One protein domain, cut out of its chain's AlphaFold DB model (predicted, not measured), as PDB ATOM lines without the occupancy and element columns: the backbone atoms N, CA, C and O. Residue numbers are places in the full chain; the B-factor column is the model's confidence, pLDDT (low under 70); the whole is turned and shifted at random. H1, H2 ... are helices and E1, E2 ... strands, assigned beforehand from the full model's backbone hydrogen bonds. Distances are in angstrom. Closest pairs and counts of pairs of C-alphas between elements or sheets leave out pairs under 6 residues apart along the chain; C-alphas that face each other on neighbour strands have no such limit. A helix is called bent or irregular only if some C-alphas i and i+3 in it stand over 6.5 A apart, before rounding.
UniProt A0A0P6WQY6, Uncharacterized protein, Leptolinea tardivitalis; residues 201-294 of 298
ATOM      1  N   GLU A 201     -26.346  24.588 -57.672       75.69
ATOM      2  CA  GLU A 201     -27.635  23.946 -57.967       75.69
ATOM      3  C   GLU A 201     -27.487  22.458 -58.337       75.69
ATOM      4  O   GLU A 201     -28.267  21.606 -57.906       75.69
ATOM      5  N   HIS A 202     -26.472  22.127 -59.139       78.56
ATOM      6  CA  HIS A 202     -26.186  20.746 -59.522       78.56
ATOM      7  C   HIS A 202     -25.640  19.942 -58.347       78.56
ATOM      8  O   HIS A 202     -26.073  18.807 -58.162       78.56
ATOM      9  N   GLN A 203     -24.759  20.518 -57.526       82.31
ATOM     10  CA  GLN A 203     -24.263  19.859 -56.317       82.31
ATOM     11  C   GLN A 203     -25.399  19.548 -55.341       82.31
ATOM     12  O   GLN A 203     -25.501  18.417 -54.872       82.31
ATOM     13  N   ILE A 204     -26.324  20.488 -55.121       82.88
ATOM     14  CA  ILE A 204     -27.524  20.265 -54.300       82.88
ATOM     15  C   ILE A 204     -28.367  19.118 -54.872       82.88
ATOM     16  O   ILE A 204     -28.760  18.209 -54.139       82.88
ATOM     17  N   LYS A 205     -28.625  19.120 -56.188       83.31
ATOM     18  CA  LYS A 205     -29.385  18.047 -56.857       83.31
ATOM     19  C   LYS A 205     -28.687  16.686 -56.776       83.31
ATOM     20  O   LYS A 205     -29.375  15.667 -56.753       83.31
ATOM     21  N   ARG A 206     -27.351  16.657 -56.764       87.62
ATOM     22  CA  ARG A 206     -26.536  15.433 -56.728       87.62
ATOM     23  C   ARG A 206     -26.278  14.898 -55.328       87.62
ATOM     24  O   ARG A 206     -26.078  13.695 -55.205       87.62
ATOM     25  N   LEU A 207     -26.370  15.739 -54.300       91.06
ATOM     26  CA  LEU A 207     -26.072  15.368 -52.918       91.06
ATOM     27  C   LEU A 207     -26.833  14.110 -52.475       91.06
ATOM     28  O   LEU A 207     -26.221  13.100 -52.153       91.06
ATOM     29  N   VAL A 208     -28.170  14.128 -52.503       91.88
ATOM     30  CA  VAL A 208     -28.982  12.981 -52.045       91.88
ATOM     31  C   VAL A 208     -28.766  11.718 -52.902       91.88
ATOM     32  O   VAL A 208     -28.588  10.646 -52.319       91.88
ATOM     33  N   PRO A 209     -28.746  11.789 -54.251       92.50
ATOM     34  CA  PRO A 209     -28.372  10.648 -55.088       92.50
ATOM     35  C   PRO A 209     -27.009  10.033 -54.745       92.50
ATOM     36  O   PRO A 209     -26.915   8.810 -54.646       92.50
ATOM     37  N   GLU A 210     -25.979  10.850 -54.524       93.69
ATOM     38  CA  GLU A 210     -24.636  10.371 -54.174       93.69
ATOM     39  C   GLU A 210     -24.593   9.742 -52.775       93.69
ATOM     40  O   GLU A 210     -23.951   8.710 -52.591       93.69
ATOM     41  N   LEU A 211     -25.348  10.269 -51.807       94.44
ATOM     42  CA  LEU A 211     -25.497   9.645 -50.484       94.44
ATOM     43  C   LEU A 211     -26.182   8.272 -50.561       94.44
ATOM     44  O   LEU A 211     -25.752   7.319 -49.909       94.44
ATOM     45  N   ASN A 212     -27.217   8.140 -51.393       93.50
ATOM     46  CA  ASN A 212     -27.864   6.850 -51.639       93.50
ATOM     47  C   ASN A 212     -26.910   5.867 -52.343       93.50
ATOM     48  O   ASN A 212     -26.885   4.687 -52.009       93.50
ATOM     49  N   LYS A 213     -26.094   6.346 -53.289       94.69
ATOM     50  CA  LYS A 213     -25.078   5.535 -53.973       94.69
ATOM     51  C   LYS A 213     -23.991   5.049 -53.013       94.69
ATOM     52  O   LYS A 213     -23.704   3.858 -53.015       94.69
ATOM     53  N   PHE A 214     -23.468   5.917 -52.145       95.50
ATOM     54  CA  PHE A 214     -22.538   5.534 -51.077       95.50
ATOM     55  C   PHE A 214     -23.092   4.383 -50.223       95.50
ATOM     56  O   PHE A 214     -22.382   3.407 -49.965       95.50
ATOM     57  N   SER A 215     -24.366   4.473 -49.829       95.75
ATOM     58  CA  SER A 215     -25.061   3.424 -49.075       95.75
ATOM     59  C   SER A 215     -25.089   2.095 -49.826       95.75
ATOM     60  O   SER A 215     -24.706   1.076 -49.252       95.75
ATOM     61  N   LEU A 216     -25.474   2.104 -51.104       94.06
ATOM     62  CA  LEU A 216     -25.511   0.901 -51.939       94.06
ATOM     63  C   LEU A 216     -24.118   0.283 -52.112       94.06
ATOM     64  O   LEU A 216     -23.966  -0.922 -51.941       94.06
ATOM     65  N   THR A 217     -23.099   1.100 -52.394       92.88
ATOM     66  CA  THR A 217     -21.711   0.646 -52.581       92.88
ATOM     67  C   THR A 217     -21.139  -0.014 -51.328       92.88
ATOM     68  O   THR A 217     -20.363  -0.957 -51.435       92.88
ATOM     69  N   ASN A 218     -21.525   0.458 -50.143       93.50
ATOM     70  CA  ASN A 218     -20.982  -0.027 -48.875       93.50
ATOM     71  C   ASN A 218     -21.913  -0.999 -48.135       93.50
ATOM     72  O   ASN A 218     -21.592  -1.400 -47.017       93.50
ATOM     73  N   GLY A 219     -23.069  -1.351 -48.712       93.44
ATOM     74  CA  GLY A 219     -24.067  -2.204 -48.060       93.44
ATOM     75  C   GLY A 219     -24.657  -1.604 -46.776       93.44
ATOM     76  O   GLY A 219     -25.083  -2.341 -45.893       93.44
ATOM     77  N   ILE A 220     -24.666  -0.274 -46.644       95.75
ATOM     78  CA  ILE A 220     -25.144   0.434 -45.449       95.75
ATOM     79  C   ILE A 220     -26.591   0.866 -45.676       95.75
ATOM     80  O   ILE A 220     -26.924   1.376 -46.741       95.75
ATOM     81  N   LYS A 221     -27.471   0.730 -44.680       95.44
ATOM     82  CA  LYS A 221     -28.862   1.203 -44.796       95.44
ATOM     83  C   LYS A 221     -28.921   2.733 -44.907       95.44
ATOM     84  O   LYS A 221     -28.366   3.420 -44.057       95.44
ATOM     85  N   PHE A 222     -29.631   3.262 -45.906       96.38
ATOM     86  CA  PHE A 222     -29.926   4.694 -46.054       96.38
ATOM     87  C   PHE A 222     -31.368   5.001 -45.643       96.38
ATOM     88  O   PHE A 222     -32.315   4.485 -46.245       96.38
ATOM     89  N   TYR A 223     -31.548   5.843 -44.627       95.56
ATOM     90  CA  TYR A 223     -32.864   6.215 -44.102       95.56
ATOM     91  C   TYR A 223     -33.450   7.388 -44.896       95.56
ATOM     92  O   TYR A 223     -33.313   8.556 -44.518       95.56
ATOM     93  N   LYS A 224     -34.100   7.084 -46.026       92.00
ATOM     94  CA  LYS A 224     -34.690   8.086 -46.939       92.00
ATOM     95  C   LYS A 224     -35.663   9.036 -46.234       92.00
ATOM     96  O   LYS A 224     -35.721  10.217 -46.564       92.00
ATOM     97  N   GLU A 225     -36.388   8.548 -45.238       92.00
ATOM     98  CA  GLU A 225     -37.321   9.317 -44.417       92.00
ATOM     99  C   GLU A 225     -36.646  10.435 -43.604       92.00
ATOM    100  O   GLU A 225     -37.301  11.412 -43.241       92.00
ATOM    101  N   LYS A 226     -35.333  10.339 -43.353       92.62
ATOM    102  CA  LYS A 226     -34.559  11.352 -42.619       92.62
ATOM    103  C   LYS A 226     -33.970  12.440 -43.521       92.62
ATOM    104  O   LYS A 226     -33.547  13.481 -43.016       92.62
ATOM    105  N   VAL A 227     -34.006  12.261 -44.846       90.62
ATOM    106  CA  VAL A 227     -33.477  13.228 -45.830       90.62
ATOM    107  C   VAL A 227     -34.037  14.645 -45.640       90.62
ATOM    108  O   VAL A 227     -33.244  15.585 -45.667       90.62
ATOM    109  N   PRO A 228     -35.347  14.865 -45.393       88.25
ATOM    110  CA  PRO A 228     -35.863  16.217 -45.181       88.25
ATOM    111  C   PRO A 228     -35.234  16.930 -43.976       88.25
ATOM    112  O   PRO A 228     -34.935  18.120 -44.058       88.25
ATOM    113  N   ARG A 229     -34.996  16.212 -42.867       87.75
ATOM    114  CA  ARG A 229     -34.358  16.779 -41.665       87.75
ATOM    115  C   ARG A 229     -32.873  17.044 -41.891       87.75
ATOM    116  O   ARG A 229     -32.374  18.092 -41.492       87.75
ATOM    117  N   PHE A 230     -32.197  16.144 -42.599       92.06
ATOM    118  CA  PHE A 230     -30.818  16.319 -43.056       92.06
ATOM    119  C   PHE A 230     -30.641  17.581 -43.908       92.06
ATOM    120  O   PHE A 230     -29.827  18.436 -43.566       92.06
ATOM    121  N   LEU A 231     -31.460  17.762 -44.948       88.81
ATOM    122  CA  LEU A 231     -31.406  18.964 -45.785       88.81
ATOM    123  C   LEU A 231     -31.746  20.228 -44.987       88.81
ATOM    124  O   LEU A 231     -31.107  21.258 -45.177       88.81
ATOM    125  N   SER A 232     -32.711  20.155 -44.064       85.50
ATOM    126  CA  SER A 232     -33.029  21.280 -43.179       85.50
ATOM    127  C   SER A 232     -31.862  21.657 -42.265       85.50
ATOM    128  O   SER A 232     -31.659  22.841 -42.026       85.50
ATOM    129  N   THR A 233     -31.112  20.676 -41.756       87.69
ATOM    130  CA  THR A 233     -29.954  20.904 -40.873       87.69
ATOM    131  C   THR A 233     -28.843  21.616 -41.636       87.69
ATOM    132  O   THR A 233     -28.364  22.661 -41.208       87.69
ATOM    133  N   ILE A 234     -28.507  21.108 -42.823       88.38
ATOM    134  CA  ILE A 234     -27.494  21.721 -43.686       88.38
ATOM    135  C   ILE A 234     -27.909  23.133 -44.119       88.38
ATOM    136  O   ILE A 234     -27.092  24.046 -44.110       88.38
ATOM    137  N   GLY A 235     -29.182  23.342 -44.460       84.06
ATOM    138  CA  GLY A 235     -29.677  24.648 -44.907       84.06
ATOM    139  C   GLY A 235     -29.664  25.732 -43.828       84.06
ATOM    140  O   GLY A 235     -29.823  26.903 -44.147       84.06
ATOM    141  N   GLN A 236     -29.495  25.374 -42.554       84.69
ATOM    142  CA  GLN A 236     -29.400  26.335 -41.449       84.69
ATOM    143  C   GLN A 236     -27.966  26.806 -41.178       84.69
ATOM    144  O   GLN A 236     -27.769  27.749 -40.408       84.69
ATOM    145  N   ILE A 237     -26.966  26.176 -41.798       85.12
ATOM    146  CA  ILE A 237     -25.560  26.546 -41.636       85.12
ATOM    147  C   ILE A 237     -25.348  27.937 -42.228       85.12
ATOM    148  O   ILE A 237     -25.842  28.242 -43.309       85.12
ATOM    149  N   LYS A 238     -24.651  28.820 -41.513       80.56
ATOM    150  CA  LYS A 238     -24.339  30.162 -42.017       80.56
ATOM    151  C   LYS A 238     -23.055  30.110 -42.840       80.56
ATOM    152  O   LYS A 238     -22.041  29.648 -42.335       80.56
ATOM    153  N   GLY A 239     -23.096  30.662 -44.052       81.69
ATOM    154  CA  GLY A 239     -21.947  30.716 -44.960       81.69
ATOM    155  C   GLY A 239     -21.934  29.580 -45.982       81.69
ATOM    156  O   GLY A 239     -22.989  29.052 -46.350       81.69
ATOM    157  N   ASP A 240     -20.734  29.257 -46.461       83.50
ATOM    158  CA  ASP A 240     -20.503  28.146 -47.378       83.50
ATOM    159  C   ASP A 240     -20.638  26.816 -46.628       83.50
ATOM    160  O   ASP A 240     -20.093  26.658 -45.539       83.50
ATOM    161  N   ILE A 241     -21.352  25.866 -47.222       86.62
ATOM    162  CA  ILE A 241     -21.482  24.494 -46.728       86.62
ATOM    163  C   ILE A 241     -20.436  23.644 -47.432       86.62
ATOM    164  O   ILE A 241     -20.483  23.516 -48.659       86.62
ATOM    165  N   GLU A 242     -19.564  23.002 -46.669       90.50
ATOM    166  CA  GLU A 242     -18.531  22.097 -47.174       90.50
ATOM    167  C   GLU A 242     -18.867  20.629 -46.861       90.50
ATOM    168  O   GLU A 242     -19.824  20.308 -46.153       90.50
ATOM    169  N   ILE A 243     -18.090  19.683 -47.396       91.25
ATOM    170  CA  ILE A 243     -18.364  18.252 -47.178       91.25
ATOM    171  C   ILE A 243     -18.275  17.833 -45.697       91.25
ATOM    172  O   ILE A 243     -18.940  16.888 -45.277       91.25
ATOM    173  N   GLN A 244     -17.499  18.556 -44.885       90.88
ATOM    174  CA  GLN A 244     -17.402  18.321 -43.440       90.88
ATOM    175  C   GLN A 244     -18.726  18.638 -42.730       90.88
ATOM    176  O   GLN A 244     -19.163  17.894 -41.849       90.88
ATOM    177  N   ASP A 245     -19.412  19.696 -43.164       93.00
ATOM    178  CA  ASP A 245     -20.741  20.059 -42.674       93.00
ATOM    179  C   ASP A 245     -21.789  19.013 -43.063       93.00
ATOM    180  O   ASP A 245     -22.653  18.643 -42.262       93.00
ATOM    181  N   VAL A 246     -21.678  18.488 -44.287       92.94
ATOM    182  CA  VAL A 246     -22.502  17.376 -44.770       92.94
ATOM    183  C   VAL A 246     -22.313  16.147 -43.882       92.94
ATOM    184  O   VAL A 246     -23.297  15.547 -43.448       92.94
ATOM    185  N   GLU A 247     -21.069  15.780 -43.571       94.75
ATOM    186  CA  GLU A 247     -20.761  14.647 -42.694       94.75
ATOM    187  C   GLU A 247     -21.316  14.844 -41.279       94.75
ATOM    188  O   GLU A 247     -21.911  13.931 -40.697       94.75
ATOM    189  N   LYS A 248     -21.171  16.050 -40.727       93.88
ATOM    190  CA  LYS A 248     -21.728  16.398 -39.419       93.88
ATOM    191  C   LYS A 248     -23.246  16.217 -39.403       93.88
ATOM    192  O   LYS A 248     -23.766  15.520 -38.531       93.88
ATOM    193  N   ALA A 249     -23.946  16.733 -40.412       93.75
ATOM    194  CA  ALA A 249     -25.392  16.576 -40.539       93.75
ATOM    195  C   ALA A 249     -25.819  15.111 -40.766       93.75
ATOM    196  O   ALA A 249     -26.865  14.695 -40.264       93.75
ATOM    197  N   ILE A 250     -25.020  14.307 -41.479       95.31
ATOM    198  CA  ILE A 250     -25.245  12.857 -41.632       95.31
ATOM    199  C   ILE A 250     -25.268  12.169 -40.264       95.31
ATOM    200  O   ILE A 250     -26.171  11.368 -40.005       95.31
ATOM    201  N   LYS A 251     -24.297  12.483 -39.396       94.00
ATOM    202  CA  LYS A 251     -24.186  11.906 -38.046       94.00
ATOM    203  C   LYS A 251     -25.317  12.375 -37.139       94.00
ATOM    204  O   LYS A 251     -25.982  11.542 -36.529       94.00
ATOM    205  N   GLU A 252     -25.575  13.680 -37.095       94.25
ATOM    206  CA  GLU A 252     -26.627  14.280 -36.262       94.25
ATOM    207  C   GLU A 252     -28.013  13.732 -36.601       94.25
ATOM    208  O   GLU A 252     -28.794  13.397 -35.712       94.25
ATOM    209  N   GLN A 253     -28.311  13.586 -37.893       95.12
ATOM    210  CA  GLN A 253     -29.595  13.062 -38.349       95.12
ATOM    211  C   GLN A 253     -29.611  11.538 -38.463       95.12
ATOM    212  O   GLN A 253     -30.642  10.979 -38.833       95.12
ATOM    213  N   GLN A 254     -28.505  10.855 -38.145       94.44
ATOM    214  CA  GLN A 254     -28.360   9.402 -38.260       94.44
ATOM    215  C   GLN A 254     -28.876   8.894 -39.615       94.44
ATOM    216  O   GLN A 254     -29.756   8.028 -39.680       94.44
ATOM    217  N   LEU A 255     -28.405   9.519 -40.697       95.25
ATOM    218  CA  LEU A 255     -28.920   9.303 -42.053       95.25
ATOM    219  C   LEU A 255     -28.595   7.897 -42.591       95.25
ATOM    220  O   LEU A 255     -29.309   7.377 -43.451       95.25
ATOM    221  N   PHE A 256     -27.558   7.267 -42.039       97.12
ATOM    222  CA  PHE A 256     -27.148   5.901 -42.339       97.12
ATOM    223  C   PHE A 256     -27.269   4.985 -41.114       97.12
ATOM    224  O   PHE A 256     -27.197   5.451 -39.976       97.12
ATOM    225  N   GLY A 257     -27.488   3.693 -41.360       92.44
ATOM    226  CA  GLY A 257     -27.580   2.647 -40.337       92.44
ATOM    227  C   GLY A 257     -26.228   2.119 -39.867       92.44
ATOM    228  O   GLY A 257     -25.176   2.699 -40.141       92.44
ATOM    229  N   GLU A 258     -26.273   0.988 -39.161       89.19
ATOM    230  CA  GLU A 258     -25.076   0.282 -38.698       89.19
ATOM    231  C   GLU A 258     -24.114  -0.005 -39.863       89.19
ATOM    232  O   GLU A 258     -24.529  -0.351 -40.971       89.19
ATOM    233  N   GLY A 259     -22.814   0.193 -39.622       88.94
ATOM    234  CA  GLY A 259     -21.757   0.029 -40.626       88.94
ATOM    235  C   GLY A 259     -21.271   1.322 -41.291       88.94
ATOM    236  O   GLY A 259     -20.253   1.278 -41.995       88.94
ATOM    237  N   TYR A 260     -21.936   2.460 -41.046       95.88
ATOM    238  CA  TYR A 260     -21.409   3.787 -41.374       95.88
ATOM    239  C   TYR A 260     -20.191   4.140 -40.515       95.88
ATOM    240  O   TYR A 260     -20.232   4.039 -39.291       95.88
ATOM    241  N   THR A 261     -19.130   4.617 -41.164       95.31
ATOM    242  CA  THR A 261     -17.970   5.231 -40.509       95.31
ATOM    243  C   THR A 261     -17.537   6.474 -41.282       95.31
ATOM    244  O   THR A 261     -17.713   6.552 -42.502       95.31
ATOM    245  N   SER A 262     -16.936   7.431 -40.573       93.50
ATOM    246  CA  SER A 262     -16.330   8.625 -41.174       93.50
ATOM    247  C   SER A 262     -15.304   8.284 -42.242       93.50
ATOM    248  O   SER A 262     -15.317   8.868 -43.317       93.50
ATOM    249  N   GLU A 263     -14.465   7.287 -41.973       94.25
ATOM    250  CA  GLU A 263     -13.428   6.834 -42.895       94.25
ATOM    251  C   GLU A 263     -14.013   6.334 -44.223       94.25
ATOM    252  O   GLU A 263     -13.583   6.768 -45.289       94.25
ATOM    253  N   LYS A 264     -15.055   5.488 -44.185       94.44
ATOM    254  CA  LYS A 264     -15.722   5.006 -45.407       94.44
ATOM    255  C   LYS A 264     -16.323   6.151 -46.211       94.44
ATOM    256  O   LYS A 264     -16.227   6.158 -47.436       94.44
ATOM    257  N   PHE A 265     -16.956   7.104 -45.528       95.00
ATOM    258  CA  PHE A 265     -17.541   8.265 -46.188       95.00
ATOM    259  C   PHE A 265     -16.465   9.153 -46.817       95.00
ATOM    260  O   PHE A 265     -16.591   9.526 -47.979       95.00
ATOM    261  N   HIS A 266     -15.378   9.424 -46.097       92.56
ATOM    262  CA  HIS A 266     -14.266  10.228 -46.594       92.56
ATOM    263  C   HIS A 266     -13.592   9.584 -47.814       92.56
ATOM    264  O   HIS A 266     -13.417  10.242 -48.839       92.56
ATOM    265  N   ASN A 267     -13.326   8.276 -47.759       91.50
ATOM    266  CA  ASN A 267     -12.776   7.523 -48.888       91.50
ATOM    267  C   ASN A 267     -13.699   7.578 -50.117       91.50
ATOM    268  O   ASN A 267     -13.223   7.745 -51.239       91.50
ATOM    269  N   TYR A 268     -15.019   7.493 -49.916       93.19
ATOM    270  CA  TYR A 268     -15.991   7.650 -51.001       93.19
ATOM    271  C   TYR A 268     -15.990   9.069 -51.587       93.19
ATOM    272  O   TYR A 268     -16.027   9.224 -52.804       93.19
ATOM    273  N   VAL A 269     -15.937  10.103 -50.741       90.56
ATOM    274  CA  VAL A 269     -15.904  11.511 -51.171       90.56
ATOM    275  C   VAL A 269     -14.688  11.783 -52.051       90.56
ATOM    276  O   VAL A 269     -14.856  12.365 -53.119       90.56
ATOM    277  N   ILE A 270     -13.498  11.321 -51.652       85.56
ATOM    278  CA  ILE A 270     -12.258  11.501 -52.428       85.56
ATOM    279  C   ILE A 270     -12.387  10.890 -53.831       85.56
ATOM    280  O   ILE A 270     -11.880  11.443 -54.803       85.56
ATOM    281  N   GLN A 271     -13.084   9.758 -53.948       85.00
ATOM    282  CA  GLN A 271     -13.288   9.056 -55.217       85.00
ATOM    283  C   GLN A 271     -14.490   9.582 -56.021       85.00
ATOM    284  O   GLN A 271     -14.645   9.242 -57.196       85.00
ATOM    285  N   SER A 272     -15.368  10.388 -55.416       83.94
ATOM    286  CA  SER A 272     -16.580  10.887 -56.065       83.94
ATOM    287  C   SER A 272     -16.312  12.195 -56.803       83.94
ATOM    288  O   SER A 272     -16.074  13.237 -56.197       83.94
ATOM    289  N   ASN A 273     -16.479  12.172 -58.127       76.50
ATOM    290  CA  ASN A 273     -16.433  13.381 -58.958       76.50
ATOM    291  C   ASN A 273     -17.490  14.432 -58.567       76.50
ATOM    292  O   ASN A 273     -17.301  15.614 -58.848       76.50
ATOM    293  N   ASP A 274     -18.592  14.013 -57.940       81.75
ATOM    294  CA  ASP A 274     -19.712  14.892 -57.596       81.75
ATOM    295  C   ASP A 274     -19.575  15.487 -56.177       81.75
ATOM    296  O   ASP A 274     -20.140  16.553 -55.916       81.75
ATOM    297  N   LEU A 275     -18.824  14.834 -55.273       84.75
ATOM    298  CA  LEU A 275     -18.654  15.264 -53.874       84.75
ATOM    299  C   LEU A 275     -17.250  15.778 -53.516       84.75
ATOM    300  O   LEU A 275     -17.141  16.510 -52.534       84.75
ATOM    301  N   ALA A 276     -16.199  15.433 -54.268       81.94
ATOM    302  CA  ALA A 276     -14.817  15.799 -53.925       81.94
ATOM    303  C   ALA A 276     -14.620  17.317 -53.755       81.94
ATOM    304  O   ALA A 276     -13.949  17.754 -52.827       81.94
ATOM    305  N   ASP A 277     -15.279  18.110 -54.605       79.25
ATOM    306  CA  ASP A 277     -15.232  19.576 -54.589       79.25
ATOM    307  C   ASP A 277     -16.560  20.178 -54.064       79.25
ATOM    308  O   ASP A 277     -17.014  21.233 -54.521       79.25
ATOM    309  N   PHE A 278     -17.270  19.477 -53.168       84.25
ATOM    310  CA  PHE A 278     -18.565  19.932 -52.643       84.25
ATOM    311  C   PHE A 278     -18.413  21.192 -51.789       84.25
ATOM    312  O   PHE A 278     -17.805  21.159 -50.717       84.25
ATOM    313  N   LYS A 279     -19.004  22.297 -52.255       84.06
ATOM    314  CA  LYS A 279     -19.014  23.573 -51.535       84.06
ATOM    315  C   LYS A 279     -20.127  24.473 -52.055       84.06
ATOM    316  O   LYS A 279     -19.980  24.996 -53.151       84.06
ATOM    317  N   ILE A 280     -21.206  24.685 -51.314       81.88
ATOM    318  CA  ILE A 280     -22.373  25.448 -51.804       81.88
ATOM    319  C   ILE A 280     -22.744  26.607 -50.883       81.88
ATOM    320  O   ILE A 280     -22.539  26.528 -49.675       81.88
ATOM    321  N   GLU A 281     -23.371  27.649 -51.422       78.62
ATOM    322  CA  GLU A 281     -23.939  28.719 -50.595       78.62
ATOM    323  C   GLU A 281     -25.224  28.259 -49.877       78.62
ATOM    324  O   GLU A 281     -26.212  27.867 -50.509       78.62
ATOM    325  N   SER A 282     -25.257  28.364 -48.545       73.19
ATOM    326  CA  SER A 282     -26.410  27.965 -47.716       73.19
ATOM    327  C   SER A 282     -27.781  28.515 -48.154       73.19
ATOM    328  O   SER A 282     -28.738  27.730 -48.258       73.19
ATOM    329  N   PRO A 283     -27.921  29.808 -48.522       71.12
ATOM    330  CA  PRO A 283     -29.203  30.355 -48.972       71.12
ATOM    331  C   PRO A 283     -29.804  29.644 -50.197       71.12
ATOM    332  O   PRO A 283     -31.028  29.649 -50.369       71.12
ATOM    333  N   LEU A 284     -28.982  29.031 -51.057       66.38
ATOM    334  CA  LEU A 284     -29.457  28.302 -52.238       66.38
ATOM    335  C   LEU A 284     -30.128  26.977 -51.857       66.38
ATOM    336  O   LEU A 284     -31.158  26.618 -52.437       66.38
ATOM    337  N   LEU A 285     -29.608  26.283 -50.842       67.69
ATOM    338  CA  LEU A 285     -30.168  25.014 -50.379       67.69
ATOM    339  C   LEU A 285     -31.556  25.209 -49.746       67.69
ATOM    340  O   LEU A 285     -32.472  24.428 -50.017       67.69
ATOM    341  N   LEU A 286     -31.761  26.303 -49.003       64.88
ATOM    342  CA  LEU A 286     -33.071  26.674 -48.447       64.88
ATOM    343  C   LEU A 286     -34.118  26.952 -49.537       64.88
ATOM    344  O   LEU A 286     -35.245  26.451 -49.463       64.88
ATOM    345  N   LYS A 287     -33.745  27.701 -50.585       64.56
ATOM    346  CA  LYS A 287     -34.632  27.995 -51.725       64.56
ATOM    347  C   LYS A 287     -35.047  26.713 -52.452       64.56
ATOM    348  O   LYS A 287     -36.227  26.530 -52.744       64.56
ATOM    349  N   MET A 288     -34.123  25.778 -52.681       61.34
ATOM    350  CA  MET A 288     -34.437  24.514 -53.358       61.34
ATOM    351  C   MET A 288     -35.210  23.518 -52.484       61.34
ATOM    352  O   MET A 288     -36.065  22.798 -53.004       61.34
ATOM    353  N   GLY A 289     -34.993  23.510 -51.165       52.09
ATOM    354  CA  GLY A 289     -35.750  22.683 -50.215       52.09
ATOM    355  C   GLY A 289     -37.263  22.939 -50.253       52.09
ATOM    356  O   GLY A 289     -38.055  22.005 -50.113       52.09
ATOM    357  N   THR A 290     -37.685  24.174 -50.549       48.34
ATOM    358  CA  THR A 290     -39.109  24.497 -50.773       48.34
ATOM    359  C   THR A 290     -39.669  23.970 -52.103       48.34
ATOM    360  O   THR A 290     -40.867  23.704 -52.194       48.34
ATOM    361  N   GLY A 291     -38.819  23.739 -53.111       41.78
ATOM    362  CA  GLY A 291     -39.204  23.224 -54.432       41.78
ATOM    363  C   GLY A 291     -39.157  21.695 -54.565       41.78
ATOM    364  O   GLY A 291     -39.954  21.119 -55.309       41.78
ATOM    365  N   ILE A 292     -38.283  21.009 -53.817       40.69
ATOM    366  CA  ILE A 292     -38.138  19.537 -53.849       40.69
ATOM    367  C   ILE A 292     -39.399  18.820 -53.336       40.69
ATOM    368  O   ILE A 292     -39.698  17.714 -53.790       40.69
ATOM    369  N   LYS A 293     -40.230  19.480 -52.514       39.59
ATOM    370  CA  LYS A 293     -41.556  18.965 -52.115       39.59
ATOM    371  C   LYS A 293     -42.485  18.641 -53.300       39.59
ATOM    372  O   LYS A 293     -43.455  17.920 -53.108       39.59
ATOM    373  N   ARG A 294     -42.209  19.129 -54.521       36.97
ATOM    374  CA  ARG A 294     -43.039  18.884 -55.719       36.97
ATOM    375  C   ARG A 294     -42.604  17.708 -56.609       36.97
ATOM    376  O   ARG A 294     -43.319  17.417 -57.563       36.97
TER     377      ARG A 294
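AT A GLANCE: This is residues 201 to 294 of the 298 residues of an uncharacterized protein of Leptolinea tardivitalis (UniProt A0A0P6WQY6). A compact, rounded body of helices is built along one long, kinked helix, H1, with H2 and H3 packed on each other beyond one side of it, H4 near its last turns and H5 near its first turns. A tiny ribbon of two strands, E1 and E2, lies along one edge, beside the first residues of H1 and ahead of H3 and H5. The printed part has 94 residues, with five named helices and two named strands in the order H1 H2 E1 H3 H4 E2 H5; the sheet, E1 - E2, is antiparallel, and the class is mostly helix. The radius of gyration of the C-alphas is 12.4 A, and the spans are 32 by 26 by 21 A.

HOW THE PARTS SIT: H1, residues 201 to 218, touches no helix and has a kink of 34 degrees near residue 209. H2, residues 224 to 235, is close to H1 but not clearly touching, Val 208 and Val 227 being their closest C-alphas at 7.7 A. E1, residues 240 to 242, and E2, residues 279 to 281, are antiparallel neighbours, with N 241 and O 280 2.8 A apart and N 280 and O 241 3.0 A apart, both within hydrogen-bond range. H3, residues 243 to 252, touches residues 230 to 234 of H2 at a steep tilt of 53 degrees, opposite ways; the closest C-alphas, of Phe 230 and Ala 249, are 6.0 A apart. H4, residues 262 to 271, is close to H1 but not clearly touching, the closest C-alphas being those of Phe 214 and Tyr 268 at 6.9 A. H5, residues 282 to 292, touches residues 231 to 235 of H2, with the C-alphas of Gly 235 and Leu 286 closest at 5.3 A. H4 and H5 are apart. In H3 and H4 every O i to N i+4 pair is within hydrogen-bond range; the counts are 12 of 14 in H1, 6 of 8 in H2 and 5 of 7 in H5.

IN THESE COORDINATES: H1 begins at C-alpha 201, (-27.635, 23.946, -57.967), and is 26.5 A long; it is irregular, but only just, with C-alphas 205 and 208 7.0 A apart. H2 is 17.4 A long and irregular, with C-alphas 225 and 228 7.1 A apart. H3 is 14.3 A long, H4 14.4 A and H5 15.7 A; H5 ends at C-alpha 292, (-38.138, 19.537, -53.849).

THE WHOLE: The C-alphas farthest apart, of Glu 263 and Arg 294, are 34.4 A apart. The printed part has no cut and no long link. Mean pLDDT of the printed part is 85.0; residues 284 to 294 are under 70.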